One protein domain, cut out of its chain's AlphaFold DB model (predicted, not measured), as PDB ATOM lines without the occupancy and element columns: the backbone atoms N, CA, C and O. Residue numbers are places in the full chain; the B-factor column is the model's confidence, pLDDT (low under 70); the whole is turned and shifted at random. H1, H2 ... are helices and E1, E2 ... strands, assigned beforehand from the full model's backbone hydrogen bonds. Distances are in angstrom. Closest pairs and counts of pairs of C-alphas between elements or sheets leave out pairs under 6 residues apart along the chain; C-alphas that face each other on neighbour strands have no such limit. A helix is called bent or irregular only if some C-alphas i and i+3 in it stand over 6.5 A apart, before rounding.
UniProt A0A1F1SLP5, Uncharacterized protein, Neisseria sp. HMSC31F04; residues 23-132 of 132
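AT A GLANCE: This is residues 23 to 132 of the 132 residues of an uncharacterized protein of Neisseria sp. HMSC31F04 (UniProt A0A1F1SLP5). A twisted antiparallel sheet of eight strands forms a wall, with two short helices, H1 and H2, over one face and the other face bare. Strands E4 to E8 follow one another to and fro; E3 lies beside E8, with short E1 and E2 along its far side. The printed part has 110 residues, with two named helices and eight named strands in the order E1 E2 E3 H1 H2 E4 E5 E6 E7 E8; the class is mixed, helices and strands. It is compact, with a radius of gyration of the C-alphas of 13.8 A and spans of 44 by 34 by 21 A.

HOW THE PARTS SIT: Begin in the branched sheet with E7, residues 112 to 120, and E8, residues 123 to 131, an antiparallel hairpin where N 114 and O 129 are 2.8 A apart, within hydrogen-bond range. On the other side of E7 find E6, residues 99 to 106, with N 102 and O 115 at 2.8 A. Next come E5, residues 87 to 94, with N 91 and O 103 at 2.9 A, and edge strand E4, residues 75 to 80, with N 77 and O 90 at 3.0 A. E4 to E8 make a meander, each strand the antiparallel neighbour of the one before. On the other side of E8 is E3, residues 35 to 43, with N 38 and O 128 at 2.8 A. Edge strands E1, residues 24 to 26, and E2, residues 30 to 32, lie on one side of E3: N 25 and O 41 are 2.9 A apart, as are N 30 and O 37. H1, residues 46 to 54, is on the sheet at a height of 7.8 A; its closest C-alpha pair with E7 is Leu 46 and Gln 119, 6.1 A. H2, residues 58 to 66, is on the same face at 9.3 A; its closest C-alpha pair with E6 is Leu 59 and Ala 104, 5.9 A. H1 and H2, a helical hairpin, touch at a steep tilt of 41 degrees, opposite ways; their closest C-alphas are Gly 54 and Trp 60, 5.7 A. H2 is irregular, with C-alphas 59 and 62 7.7 A apart. Every O i to N i+4 pair is within hydrogen-bond range in H1, and 3 of 5 in H2.

IN THESE COORDINATES: Find C-alpha 24 at (48.382, 81.764, 47.362), where E1 begins. E3 runs 26.5 A, E7 26.4 A and E8 26.1 A, to C-alpha 131 at (47.971, 102.068, 41.122).

THE WHOLE: The farthest C-alphas, Gly 83 and Asn 121, are 45.1 A apart. The printed part has no cut and no long link. Mean pLDDT of the printed part is 83.3; residues 71 to 86 are under 70.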
ATOM      1  N   ASP A  23      48.159  78.856  50.289       89.50
ATOM      2  CA  ASP A  23      47.848  78.288  48.977       89.50
ATOM      3  C   ASP A  23      47.931  79.354  47.870       89.50
ATOM      4  O   ASP A  23      47.815  79.021  46.689       89.50
ATOM      5  N   LEU A  24      48.158  80.624  48.248       93.56
ATOM      6  CA  LEU A  24      48.382  81.764  47.362       93.56
ATOM      7  C   LEU A  24      49.881  82.021  47.163       93.56
ATOM      8  O   LEU A  24      50.543  82.633  48.006       93.56
ATOM      9  N   VAL A  25      50.397  81.644  45.996       95.31
ATOM     10  CA  VAL A  25      51.793  81.880  45.609       95.31
ATOM     11  C   VAL A  25      51.853  83.024  44.605       95.31
ATOM     12  O   VAL A  25      51.249  82.947  43.538       95.31
ATOM     13  N   CYS A  26      52.599  84.079  44.926       94.56
ATOM     14  CA  CYS A  26      52.759  85.249  44.066       94.56
ATOM     15  C   CYS A  26      54.200  85.386  43.577       94.56
ATOM     16  O   CYS A  26      55.146  85.194  44.340       94.56
ATOM     17  N   LYS A  27      54.363  85.777  42.314       94.25
ATOM     18  CA  LYS A  27      55.648  86.244  41.787       94.25
ATOM     19  C   LYS A  27      55.998  87.611  42.380       94.25
ATOM     20  O   LYS A  27      55.147  88.289  42.961       94.25
ATOM     21  N   LYS A  28      57.260  88.018  42.217       92.25
ATOM     22  CA  LYS A  28      57.698  89.381  42.540       92.25
ATOM     23  C   LYS A  28      56.874  90.389  41.727       92.25
ATOM     24  O   LYS A  28      56.519  90.106  40.583       92.25
ATOM     25  N   ARG A  29      56.556  91.525  42.350       92.88
ATOM     26  CA  ARG A  29      55.891  92.655  41.693       92.88
ATOM     27  C   ARG A  29      56.778  93.208  40.580       92.88
ATOM     28  O   ARG A  29      58.005  93.177  40.705       92.88
ATOM     29  N   VAL A  30      56.142  93.675  39.517       94.12
ATOM     30  CA  VAL A  30      56.781  94.367  38.400       94.12
ATOM     31  C   VAL A  30      56.260  95.793  38.406       94.12
ATOM     32  O   VAL A  30      55.054  95.995  38.266       94.12
ATOM     33  N   ASP A  31      57.156  96.755  38.602       92.50
ATOM     34  CA  ASP A  31      56.806  98.173  38.576       92.50
ATOM     35  C   ASP A  31      56.503  98.603  37.135       92.50
ATOM     36  O   ASP A  31      57.186  98.212  36.185       92.50
ATOM     37  N   LEU A  32      55.446  99.388  36.987       88.44
ATOM     38  CA  LEU A  32      54.962  99.979  35.748       88.44
ATOM     39  C   LEU A  32      54.959 101.502  35.906       88.44
ATOM     40  O   LEU A  32      54.999 102.018  37.021       88.44
ATOM     41  N   GLU A  33      54.842 102.236  34.800       86.62
ATOM     42  CA  GLU A  33      54.813 103.709  34.838       86.62
ATOM     43  C   GLU A  33      53.701 104.270  35.743       86.62
ATOM     44  O   GLU A  33      53.897 105.297  36.383       86.62
ATOM     45  N   MET A  34      52.558 103.580  35.835       82.38
ATOM     46  CA  MET A  34      51.392 104.011  36.620       82.38
ATOM     47  C   MET A  34      51.014 103.025  37.739       82.38
ATOM     48  O   MET A  34      49.833 102.850  38.032       82.38
ATOM     49  N   GLY A  35      51.972 102.312  38.337       90.06
ATOM     50  CA  GLY A  35      51.700 101.395  39.454       90.06
ATOM     51  C   GLY A  35      52.534 100.121  39.406       90.06
ATOM     52  O   GLY A  35      53.693 100.153  39.013       90.06
ATOM     53  N   TYR A  36      51.954  98.985  39.785       92.62
ATOM     54  CA  TYR A  36      52.607  97.683  39.642       92.62
ATOM     55  C   TYR A  36      51.646  96.578  39.220       92.62
ATOM     56  O   TYR A  36      50.453  96.596  39.518       92.62
ATOM     57  N   GLU A  37      52.208  95.557  38.577       94.50
ATOM     58  CA  GLU A  37      51.535  94.297  38.285       94.50
ATOM     59  C   GLU A  37      52.109  93.167  39.149       94.50
ATOM     60  O   GLU A  37      53.312  93.086  39.424       94.50
ATOM     61  N   GLN A  38      51.242  92.250  39.575       95.62
ATOM     62  CA  GLN A  38      51.629  91.026  40.254       95.62
ATOM     63  C   GLN A  38      50.821  89.830  39.750       95.62
ATOM     64  O   GLN A  38      49.591  89.828  39.722       95.62
ATOM     65  N   HIS A  39      51.530  88.759  39.406       96.75
ATOM     66  CA  HIS A  39      50.924  87.483  39.044       96.75
ATOM     67  C   HIS A  39      50.956  86.512  40.220       96.75
ATOM     68  O   HIS A  39      52.023  86.244  40.777       96.75
ATOM     69  N   CYS A  40      49.801  85.943  40.554       96.25
ATOM     70  CA  CYS A  40      49.670  84.920  41.583       96.25
ATOM     71  C   CYS A  40      48.921  83.689  41.067       96.25
ATOM     72  O   CYS A  40      48.193  83.736  40.075       96.25
ATOM     73  N   VAL A  41      49.095  82.573  41.766       96.88
ATOM     74  CA  VAL A  41      48.335  81.342  41.570       96.88
ATOM     75  C   VAL A  41      47.801  80.897  42.922       96.88
ATOM     76  O   VAL A  41      48.547  80.866  43.899       96.88
ATOM     77  N   TYR A  42      46.522  80.544  42.964       96.06
ATOM     78  CA  TYR A  42      45.880  79.944  44.126       96.06
ATOM     79  C   TYR A  42      45.467  78.503  43.823       96.06
ATOM     80  O   TYR A  42      44.900  78.237  42.761       96.06
ATOM     81  N   SER A  43      45.718  77.577  44.746       95.00
ATOM     82  CA  SER A  43      45.216  76.198  44.643       95.00
ATOM     83  C   SER A  43      43.857  76.081  45.337       95.00
ATOM     84  O   SER A  43      43.781  76.065  46.561       95.00
ATOM     85  N   GLY A  44      42.774  76.018  44.561       91.50
ATOM     86  CA  GLY A  44      41.410  75.879  45.067       91.50
ATOM     87  C   GLY A  44      40.361  76.579  44.203       91.50
ATOM     88  O   GLY A  44      40.490  76.689  42.981       91.50
ATOM     89  N   SER A  45      39.282  77.024  44.845       90.31
ATOM     90  CA  SER A  45      38.158  77.689  44.179       90.31
ATOM     91  C   SER A  45      38.389  79.183  43.942       90.31
ATOM     92  O   SER A  45      39.179  79.823  44.639       90.31
ATOM     93  N   LEU A  46      37.639  79.759  42.995       89.44
ATOM     94  CA  LEU A  46      37.630  81.201  42.729       89.44
ATOM     95  C   LEU A  46      37.296  82.014  43.985       89.44
ATOM     96  O   LEU A  46      37.988  82.982  44.285       89.44
ATOM     97  N   SER A  47      36.293  81.589  44.758       86.31
ATOM     98  CA  SER A  47      35.911  82.263  46.002       86.31
ATOM     99  C   SER A  47      37.061  82.281  47.013       86.31
ATOM    100  O   SER A  47      37.367  83.328  47.572       86.31
ATOM    101  N   GLN A  48      37.745  81.151  47.222       89.00
ATOM    102  CA  GLN A  48      38.892  81.091  48.135       89.00
ATOM    103  C   GLN A  48      40.058  81.963  47.654       89.00
ATOM    104  O   GLN A  48      40.650  82.684  48.453       89.00
ATOM    105  N   ALA A  49      40.352  81.939  46.351       92.38
ATOM    106  CA  ALA A  49      41.376  82.784  45.744       92.38
ATOM    107  C   ALA A  49      41.072  84.278  45.934       92.38
ATOM    108  O   ALA A  49      41.967  85.052  46.276       92.38
ATOM    109  N   PHE A  50      39.805  84.668  45.762       90.75
ATOM    110  CA  PHE A  50      39.331  86.026  46.000       90.75
ATOM    111  C   PHE A  50      39.563  86.463  47.453       90.75
ATOM    112  O   PHE A  50      40.160  87.512  47.678       90.75
ATOM    113  N   TYR A  51      39.168  85.651  48.440       88.50
ATOM    114  CA  TYR A  51      39.381  85.978  49.856       88.50
ATOM    115  C   TYR A  51      40.868  86.023  50.235       88.50
ATOM    116  O   TYR A  51      41.290  86.938  50.941       88.50
ATOM    117  N   ALA A  52      41.674  85.076  49.742       90.38
ATOM    118  CA  ALA A  52      43.107  85.022  50.023       90.38
ATOM    119  C   ALA A  52      43.860  86.242  49.468       90.38
ATOM    120  O   ALA A  52      44.741  86.776  50.145       90.38
ATOM    121  N   LEU A  53      43.513  86.695  48.254       91.81
ATOM    122  CA  LEU A  53      44.085  87.909  47.672       91.81
ATOM    123  C   LEU A  53      43.521  89.167  48.336       91.81
ATOM    124  O   LEU A  53      44.285  90.037  48.738       91.81
ATOM    125  N   GLY A  54      42.197  89.253  48.476       88.69
ATOM    126  CA  GLY A  54      41.511  90.437  48.982       88.69
ATOM    127  C   GLY A  54      41.914  90.801  50.410       88.69
ATOM    128  O   GLY A  54      41.971  91.980  50.732       88.69
ATOM    129  N   ALA A  55      42.302  89.826  51.242       85.62
ATOM    130  CA  ALA A  55      42.882  90.085  52.564       85.62
ATOM    131  C   ALA A  55      44.175  90.930  52.525       85.62
ATOM    132  O   ALA A  55      44.551  91.515  53.538       85.62
ATOM    133  N   ARG A  56      44.858  90.990  51.373       84.94
ATOM    134  CA  ARG A  56      46.076  91.784  51.145       84.94
ATOM    135  C   ARG A  56      45.804  93.128  50.457       84.94
ATOM    136  O   ARG A  56      46.708  93.954  50.417       84.94
ATOM    137  N   VAL A  57      44.599  93.339  49.920       87.06
ATOM    138  CA  VAL A  57      44.237  94.518  49.118       87.06
ATOM    139  C   VAL A  57      43.293  95.403  49.923       87.06
ATOM    140  O   VAL A  57      42.134  95.059  50.156       87.06
ATOM    141  N   GLU A  58      43.775  96.565  50.361       83.12
ATOM    142  CA  GLU A  58      43.040  97.401  51.316       83.12
ATOM    143  C   GLU A  58      41.658  97.843  50.806       83.12
ATOM    144  O   GLU A  58      40.674  97.795  51.556       83.12
ATOM    145  N   LEU A  59      41.561  98.229  49.534       84.75
ATOM    146  CA  LEU A  59      40.317  98.750  48.960       84.75
ATOM    147  C   LEU A  59      39.192  97.709  48.920       84.75
ATOM    148  O   LEU A  59      38.022  98.068  48.802       84.75
ATOM    149  N   TRP A  60      39.517  96.422  49.064       86.56
ATOM    150  CA  TRP A  60      38.574  95.318  48.896       86.56
ATOM    151  C   TRP A  60      37.864  94.908  50.189       86.56
ATOM    152  O   TRP A  60      37.039  93.990  50.170       86.56
ATOM    153  N   LYS A  61      38.111  95.606  51.308       81.75
ATOM    154  CA  LYS A  61      37.448  95.357  52.604       81.75
ATOM    155  C   LYS A  61      35.919  95.173  52.484       81.75
ATOM    156  O   LYS A  61      35.406  94.237  53.102       81.75
ATOM    157  N   PRO A  62      35.161  95.968  51.696       76.81
ATOM    158  CA  PRO A  62      33.721  95.743  51.558       76.81
ATOM    159  C   PRO A  62      33.352  94.438  50.855       76.81
ATOM    160  O   PRO A  62      32.444  93.748  51.316       76.81
ATOM    161  N   PHE A  63      34.071  94.041  49.805       78.69
ATOM    162  CA  PHE A  63      33.838  92.747  49.164       78.69
ATOM    163  C   PHE A  63      34.164  91.574  50.096       78.69
ATOM    164  O   PHE A  63      33.488  90.553  50.050       78.69
ATOM    165  N   LEU A  64      35.152  91.706  50.987       78.56
ATOM    166  CA  LEU A  64      35.420  90.671  51.995       78.56
ATOM    167  C   LEU A  64      34.264  90.522  52.991       78.56
ATOM    168  O   LEU A  64      33.995  89.417  53.456       78.56
ATOM    169  N   LYS A  65      33.569  91.623  53.303       77.38
ATOM    170  CA  LYS A  65      32.420  91.628  54.216       77.38
ATOM    171  C   LYS A  65      31.142  91.092  53.564       77.38
ATOM    172  O   LYS A  65      30.389  90.383  54.222       77.38
ATOM    173  N   TYR A  66      30.885  91.450  52.306       73.25
ATOM    174  CA  TYR A  66      29.607  91.172  51.635       73.25
ATOM    175  C   TYR A  66      29.680  90.063  50.573       73.25
ATOM    176  O   TYR A  66      28.644  89.567  50.139       73.25
ATOM    177  N   GLY A  67      30.884  89.633  50.195       73.88
ATOM    178  CA  GLY A  67      31.118  88.685  49.109       73.88
ATOM    179  C   GLY A  67      31.103  89.339  47.725       73.88
ATOM    180  O   GLY A  67      30.880  90.542  47.575       73.88
ATOM    181  N   LEU A  68      31.355  88.519  46.702       75.88
ATOM    182  CA  LEU A  68      31.185  88.920  45.308       75.88
ATOM    183  C   LEU A  68      29.710  88.791  44.884       75.88
ATOM    184  O   LEU A  68      29.033  87.847  45.302       75.88
ATOM    185  N   PRO A  69      29.214  89.698  44.028       72.69
ATOM    186  CA  PRO A  69      27.906  89.567  43.400       72.69
ATOM    187  C   PRO A  69      27.844  88.308  42.521       72.69
ATOM    188  O   PRO A  69      28.862  87.814  42.029       72.69
ATOM    189  N   LYS A  70      26.629  87.774  42.341       70.75
ATOM    190  CA  LYS A  70      26.386  86.562  41.543       70.75
ATOM    191  C   LYS A  70      26.785  86.772  40.075       70.75
ATOM    192  O   LYS A  70      26.749  87.890  39.574       70.75
ATOM    193  N   LYS A  71      27.116  85.667  39.397       65.00
ATOM    194  CA  LYS A  71      27.613  85.620  38.008       65.00
ATOM    195  C   LYS A  71      26.745  86.355  36.984       65.00
ATOM    196  O   LYS A  71      27.288  86.954  36.069       65.00
ATOM    197  N   ASP A  72      25.430  86.358  37.174       59.81
ATOM    198  CA  ASP A  72      24.474  86.943  36.222       59.81
ATOM    199  C   ASP A  72      24.154  88.411  36.546       59.81
ATOM    200  O   ASP A  72      23.113  88.951  36.175       59.81
ATOM    201  N   SER A  73      25.006  89.054  37.340       56.94
ATOM    202  CA  SER A  73      24.842  90.433  37.778       56.94
ATOM    203  C   SER A  73      26.164  91.164  37.600       56.94
ATOM    204  O   SER A  73      27.001  91.168  38.503       56.94
ATOM    205  N   ASP A  74      26.344  91.794  36.437       55.78
ATOM    206  CA  ASP A  74      27.400  92.791  36.265       55.78
ATOM    207  C   ASP A  74      27.157  93.910  37.277       55.78
ATOM    208  O   ASP A  74      26.142  94.611  37.243       55.78
ATOM    209  N   PHE A  75      28.070  94.033  38.236       63.56
ATOM    210  CA  PHE A  75      27.909  94.946  39.354       63.56
ATOM    211  C   PHE A  75      28.863  96.114  39.191       63.56
ATOM    212  O   PHE A  75      30.085  95.972  39.267       63.56
ATOM    213  N   ARG A  76      28.278  97.295  39.021       58.47
ATOM    214  CA  ARG A  76      28.953  98.568  39.245       58.47
ATOM    215  C   ARG A  76      28.256  99.228  40.417       58.47
ATOM    216  O   ARG A  76      27.068  99.538  40.339       58.47
ATOM    217  N   GLY A  77      28.973  99.363  41.521       59.44
ATOM    218  CA  GLY A  77      28.427  99.874  42.767       59.44
ATOM    219  C   GLY A  77      29.290 100.977  43.341       59.44
ATOM    220  O   GLY A  77      30.509 100.983  43.192       59.44
ATOM    221  N   TYR A  78      28.632 101.890  44.040       55.53
ATOM    222  CA  TYR A  78      29.268 102.964  44.785       55.53
ATOM    223  C   TYR A  78      29.094 102.649  46.262       55.53
ATOM    224  O   TYR A  78      27.988 102.343  46.717       55.53
ATOM    225  N   LEU A  79      30.180 102.718  47.018       55.66
ATOM    226  CA  LEU A  79      30.128 102.665  48.473       55.66
ATOM    227  C   LEU A  79      30.616 104.019  48.972       55.66
ATOM    228  O   LEU A  79      31.798 104.225  49.231       55.66
ATOM    229  N   ALA A  80      29.675 104.956  49.071       49.56
ATOM    230  CA  ALA A  80      29.899 106.211  49.765       49.56
ATOM    231  C   ALA A  80      30.041 105.913  51.264       49.56
ATOM    232  O   ALA A  80      29.154 105.308  51.875       49.56
ATOM    233  N   ARG A  81      31.154 106.324  51.878       48.00
ATOM    234  CA  ARG A  81      31.223 106.415  53.340       48.00
ATOM    235  C   ARG A  81      30.395 107.620  53.769       48.00
ATOM    236  O   ARG A  81      30.637 108.732  53.310       48.00
ATOM    237  N   GLU A  82      29.419 107.394  54.642       42.75
ATOM    238  CA  GLU A  82      28.553 108.455  55.158       42.75
ATOM    239  C   GLU A  82      29.407 109.597  55.742       42.75
ATOM    240  O   GLU A  82      30.234 109.380  56.628       42.75
ATOM    241  N   GLY A  83      29.263 110.803  55.181       43.16
ATOM    242  CA  GLY A  83      29.987 112.001  55.618       43.16
ATOM    243  C   GLY A  83      31.363 112.259  54.982       43.16
ATOM    244  O   GLY A  83      32.045 113.175  55.438       43.16
ATOM    245  N   ARG A  84      31.794 111.520  53.945       51.69
ATOM    246  CA  ARG A  84      33.026 111.825  53.182       51.69
ATOM    247  C   ARG A  84      32.783 111.894  51.672       51.69
ATOM    248  O   ARG A  84      31.933 111.175  51.159       51.69
ATOM    249  N   LYS A  85      33.546 112.753  50.979       51.41
ATOM    250  CA  LYS A  85      33.589 112.843  49.502       51.41
ATOM    251  C   LYS A  85      34.333 111.671  48.850       51.41
ATOM    252  O   LYS A  85      34.225 111.477  47.647       51.41
ATOM    253  N   ASP A  86      35.047 110.885  49.651       57.44
ATOM    254  CA  ASP A  86      35.857 109.759  49.201       57.44
ATOM    255  C   ASP A  86      34.946 108.564  48.838       57.44
ATOM    256  O   ASP A  86      34.771 107.611  49.605       57.44
ATOM    257  N   GLU A  87      34.290 108.643  47.682       73.56
ATOM    258  CA  GLU A  87      33.535 107.528  47.114       73.56
ATOM    259  C   GLU A  87      34.506 106.513  46.503       73.56
ATOM    260  O   GLU A  87      35.359 106.864  45.688       73.56
ATOM    261  N   ILE A  88      34.378 105.241  46.890       75.94
ATOM    262  CA  ILE A  88      35.079 104.145  46.212       75.94
ATOM    263  C   ILE A  88      34.128 103.540  45.180       75.94
ATOM    264  O   ILE A  88      33.002 103.133  45.500       75.94
ATOM    265  N   LEU A  89      34.610 103.469  43.946       81.44
ATOM    266  CA  LEU A  89      33.991 102.800  42.818       81.44
ATOM    267  C   LEU A  89      34.363 101.325  42.841       81.44
ATOM    268  O   LEU A  89      35.534 100.972  42.721       81.44
ATOM    269  N   TYR A  90      33.358 100.467  42.958       83.25
ATOM    270  CA  TYR A  90      33.518  99.022  42.939       83.25
ATOM    271  C   TYR A  90      32.993  98.448  41.626       83.25
ATOM    272  O   TYR A  90      31.862  98.726  41.221       83.25
ATOM    273  N   GLY A  91      33.803  97.613  40.984       83.88
ATOM    274  CA  GLY A  91      33.448  96.913  39.756       83.88
ATOM    275  C   GLY A  91      33.627  95.409  39.905       83.88
ATOM    276  O   GLY A  91      34.641  94.947  40.419       83.88
ATOM    277  N   VAL A  92      32.644  94.642  39.441       85.50
ATOM    278  CA  VAL A  92      32.763  93.195  39.242       85.50
ATOM    279  C   VAL A  92      32.203  92.853  37.870       85.50
ATOM    280  O   VAL A  92      31.045  93.151  37.583       85.50
ATOM    281  N   GLU A  93      33.030  92.233  37.037       88.00
ATOM    282  CA  GLU A  93      32.686  91.808  35.679       88.00
ATOM    283  C   GLU A  93      32.957  90.308  35.544       88.00
ATOM    284  O   GLU A  93      34.097  89.854  35.694       88.00
ATOM    285  N   TRP A  94      31.916  89.531  35.253       85.19
ATOM    286  CA  TRP A  94      32.041  88.096  35.005       85.19
ATOM    287  C   TRP A  94      32.220  87.828  33.509       85.19
ATOM    288  O   TRP A  94      31.544  88.407  32.665       85.19
ATOM    289  N   LYS A  95      33.141  86.928  33.154       86.06
ATOM    290  CA  LYS A  95      33.400  86.520  31.762       86.06
ATOM    291  C   LYS A  95      33.250  85.012  31.644       86.06
ATOM    292  O   LYS A  95      34.226  84.266  31.706       86.06
ATOM    293  N   GLY A  96      32.007  84.568  31.496       82.81
ATOM    294  CA  GLY A  96      31.658  83.151  31.572       82.81
ATOM    295  C   GLY A  96      31.777  82.605  32.997       82.81
ATOM    296  O   GLY A  96      31.764  83.346  33.978       82.81
ATOM    297  N   GLU A  97      31.889  81.284  33.133       83.00
ATOM    298  CA  GLU A  97      31.776  80.642  34.447       83.00
ATOM    299  C   GLU A  97      33.052  80.664  35.288       83.00
ATOM    300  O   GLU A  97      32.998  80.490  36.507       83.00
ATOM    301  N   ASN A  98      34.206  80.830  34.659       89.81
ATOM    302  CA  ASN A  98      35.495  80.598  35.296       89.81
ATOM    303  C   ASN A  98      36.387  81.838  35.318       89.81
ATOM    304  O   ASN A  98      37.553  81.724  35.688       89.81
ATOM    305  N   LYS A  99      35.867  83.011  34.947       92.62
ATOM    306  CA  LYS A  99      36.630  84.257  34.950       92.62
ATOM    307  C   LYS A  99      35.839  85.394  35.578       92.62
ATOM    308  O   LYS A  99      34.690  85.620  35.209       92.62
ATOM    309  N   VAL A 100      36.481  86.134  36.477       90.88
ATOM    310  CA  VAL A 100      35.944  87.385  37.025       90.88
ATOM    311  C   VAL A 100      37.040  88.432  37.132       90.88
ATOM    312  O   VAL A 100      38.177  88.117  37.484       90.88
ATOM    313  N   SER A 101      36.691  89.674  36.837       92.62
ATOM    314  CA  SER A 101      37.515  90.845  37.102       92.62
ATOM    315  C   SER A 101      36.862  91.647  38.222       92.62
ATOM    316  O   SER A 101      35.660  91.892  38.192       92.62
ATOM    317  N   VAL A 102      37.649  92.014  39.227       91.25
ATOM    318  CA  VAL A 102      37.213  92.787  40.391       91.25
ATOM    319  C   VAL A 102      38.068  94.036  40.467       91.25
ATOM    320  O   VAL A 102      39.291  93.940  40.372       91.25
ATOM    321  N   SER A 103      37.444  95.194  40.638       91.31
ATOM    322  CA  SER A 103      38.125  96.470  40.806       91.31
ATOM    323  C   SER A 103      37.549  97.274  41.965       91.31
ATOM    324  O   SER A 103      36.363  97.184  42.297       91.31
ATOM    325  N   ALA A 104      38.416  98.065  42.583       89.81
ATOM    326  CA  ALA A 104      38.069  99.095  43.540       89.81
ATOM    327  C   ALA A 104      38.961 100.311  43.274       89.81
ATOM    328  O   ALA A 104      40.180 100.172  43.276       89.81
ATOM    329  N   CYS A 105      38.364 101.474  43.040       88.19
ATOM    330  CA  CYS A 105      39.074 102.716  42.737       88.19
ATOM    331  C   CYS A 105      38.514 103.857  43.570       88.19
ATOM    332  O   CYS A 105      37.299 103.950  43.737       88.19
ATOM    333  N   TRP A 106      39.361 104.750  44.054       86.38
ATOM    334  CA  TRP A 106      38.882 106.022  44.584       86.38
ATOM    335  C   TRP A 106      38.380 106.900  43.433       86.38
ATOM    336  O   TRP A 106      39.033 107.017  42.408       86.38
ATOM    337  N   ASN A 107      37.199 107.501  43.575       74.69
ATOM    338  CA  ASN A 107      36.544 108.240  42.489       74.69
ATOM    339  C   ASN A 107      37.316 109.499  42.040       74.69
ATOM    340  O   ASN A 107      37.193 109.923  40.897       74.69
ATOM    341  N   GLU A 108      38.098 110.104  42.939       73.44
ATOM    342  CA  GLU A 108      38.814 111.367  42.696       73.44
ATOM    343  C   GLU A 108      40.342 111.200  42.597       73.44
ATOM    344  O   GLU A 108      41.061 112.194  42.523       73.44
ATOM    345  N   THR A 109      40.861 109.966  42.604       75.62
ATOM    346  CA  THR A 109      42.300 109.700  42.454       75.62
ATOM    347  C   THR A 109      42.549 108.542  41.493       75.62
ATOM    348  O   THR A 109      41.657 107.739  41.233       75.62
ATOM    349  N   ASP A 110      43.782 108.412  41.005       74.56
ATOM    350  CA  ASP A 110      44.197 107.256  40.196       74.56
ATOM    351  C   ASP A 110      44.430 105.994  41.047       74.56
ATOM    352  O   ASP A 110      44.808 104.943  40.527       74.56
ATOM    353  N   ASN A 111      44.160 106.061  42.358       87.75
ATOM    354  CA  ASN A 111      44.402 104.956  43.268       87.75
ATOM    355  C   ASN A 111      43.343 103.862  43.087       87.75
ATOM    356  O   ASN A 111      42.178 103.987  43.491       87.75
ATOM    357  N   CYS A 112      43.787 102.772  42.479       90.25
ATOM    358  CA  CYS A 112      42.961 101.673  42.021       90.25
ATOM    359  C   CYS A 112      43.629 100.345  42.339       90.25
ATOM    360  O   CYS A 112      44.820 100.161  42.109       90.25
ATOM    361  N   SER A 113      42.835  99.361  42.742       93.50
ATOM    362  CA  SER A 113      43.243  97.962  42.744       93.50
ATOM    363  C   SER A 113      42.292  97.143  41.893       93.50
ATOM    364  O   SER A 113      41.074  97.146  42.085       93.50
ATOM    365  N   MET A 114      42.855  96.419  40.937       94.75
ATOM    366  CA  MET A 114      42.120  95.571  40.016       94.75
ATOM    367  C   MET A 114      42.768  94.199  39.974       94.75
ATOM    368  O   MET A 114      43.975  94.089  39.791       94.75
ATOM    369  N   ALA A 115      41.976  93.134  40.065       96.31
ATOM    370  CA  ALA A 115      42.478  91.809  39.758       96.31
ATOM    371  C   ALA A 115      41.533  91.008  38.875       96.31
ATOM    372  O   ALA A 115      40.314  91.072  39.002       96.31
ATOM    373  N   THR A 116      42.124  90.211  37.992       96.62
ATOM    374  CA  THR A 116      41.413  89.206  37.205       96.62
ATOM    375  C   THR A 116      41.747  87.821  37.729       96.62
ATOM    376  O   THR A 116      42.919  87.462  37.834       96.62
ATOM    377  N   PHE A 117      40.711  87.038  38.000       95.88
ATOM    378  CA  PHE A 117      40.776  85.652  38.436       95.88
ATOM    379  C   PHE A 117      40.318  84.760  37.290       95.88
ATOM    380  O   PHE A 117      39.230  84.958  36.757       95.88
ATOM    381  N   GLN A 118      41.125  83.767  36.931       96.81
ATOM    382  CA  GLN A 118      40.793  82.748  35.941       96.81
ATOM    383  C   GLN A 118      40.942  81.370  36.583       96.81
ATOM    384  O   GLN A 118      42.056  80.922  36.855       96.81
ATOM    385  N   GLN A 119      39.829  80.686  36.805       94.38
ATOM    386  CA  GLN A 119      39.805  79.332  37.327       94.38
ATOM    387  C   GLN A 119      39.988  78.304  36.202       94.38
ATOM    388  O   GLN A 119      39.350  78.367  35.149       94.38
ATOM    389  N   SER A 120      40.866  77.334  36.434       93.69
ATOM    390  CA  SER A 120      41.068  76.173  35.570       93.69
ATOM    391  C   SER A 120      41.632  75.019  36.397       93.69
ATOM    392  O   SER A 120      42.600  75.204  37.133       93.69
ATOM    393  N   ASN A 121      41.021  73.835  36.294       90.31
ATOM    394  CA  ASN A 121      41.502  72.584  36.897       90.31
ATOM    395  C   ASN A 121      41.896  72.700  38.385       90.31
ATOM    396  O   ASN A 121      43.008  72.349  38.778       90.31
ATOM    397  N   GLY A 122      40.996  73.240  39.216       89.81
ATOM    398  CA  GLY A 122      41.224  73.378  40.664       89.81
ATOM    399  C   GLY A 122      42.291  74.408  41.052       89.81
ATOM    400  O   GLY A 122      42.704  74.457  42.208       89.81
ATOM    401  N   LYS A 123      42.748  75.232  40.106       94.94
ATOM    402  CA  LYS A 123      43.646  76.362  40.341       94.94
ATOM    403  C   LYS A 123      43.006  77.649  39.849       94.94
ATOM    404  O   LYS A 123      42.156  77.636  38.960       94.94
ATOM    405  N   VAL A 124      43.449  78.766  40.405       97.00
ATOM    406  CA  VAL A 124      43.036  80.104  39.992       97.00
ATOM    407  C   VAL A 124      44.279  80.909  39.664       97.00
ATOM    408  O   VAL A 124      45.132  81.125  40.523       97.00
ATOM    409  N   LEU A 125      44.387  81.335  38.412       97.50
ATOM    410  CA  LEU A 125      45.390  82.294  37.975       97.50
ATOM    411  C   LEU A 125      44.883  83.693  38.295       97.50
ATOM    412  O   LEU A 125      43.735  84.021  37.996       97.50
ATOM    413  N   ILE A 126      45.737  84.506  38.900       97.81
ATOM    414  CA  ILE A 126      45.394  85.836  39.383       97.81
ATOM    415  C   ILE A 126      46.357  86.829  38.751       97.81
ATOM    416  O   ILE A 126      47.577  86.675  38.860       97.81
ATOM    417  N   LYS A 127      45.804  87.859  38.118       97.12
ATOM    418  CA  LYS A 127      46.555  89.037  37.686       97.12
ATOM    419  C   LYS A 127      46.078  90.233  38.479       97.12
ATOM    420  O   LYS A 127      44.925  90.608  38.304       97.12
ATOM    421  N   LEU A 128      46.926  90.766  39.346       96.19
ATOM    422  CA  LEU A 128      46.670  91.941  40.172       96.19
ATOM    423  C   LEU A 128      47.408  93.140  39.578       96.19
ATOM    424  O   LEU A 128      48.583  93.032  39.242       96.19
ATOM    425  N   TYR A 129      46.720  94.264  39.497       95.00
ATOM    426  CA  TYR A 129      47.266  95.571  39.183       95.00
ATOM    427  C   TYR A 129      46.853  96.532  40.294       95.00
ATOM    428  O   TYR A 129      45.679  96.570  40.669       95.00
ATOM    429  N   GLU A 130      47.810  97.281  40.826       92.50
ATOM    430  CA  GLU A 130      47.544  98.340  41.795       92.50
ATOM    431  C   GLU A 130      48.249  99.621  41.356       92.50
ATOM    432  O   GLU A 130      49.438  99.612  41.028       92.50
ATOM    433  N   SER A 131      47.493 100.711  41.347       90.56
ATOM    434  CA  SER A 131      47.971 102.068  41.122       90.56
ATOM    435  C   SER A 131      47.841 102.827  42.448       90.56
ATOM    436  O   SER A 131      46.763 102.762  43.047       90.56
ATOM    437  N   PRO A 132      48.928 103.412  42.984       76.88
ATOM    438  CA  PRO A 132      48.922 104.121  44.264       76.88
ATOM    439  C   PRO A 132      48.310 105.525  44.197       76.88
ATOM    440  O   PRO A 132      48.372 106.164  43.128       76.88
TER     441      PRO A 132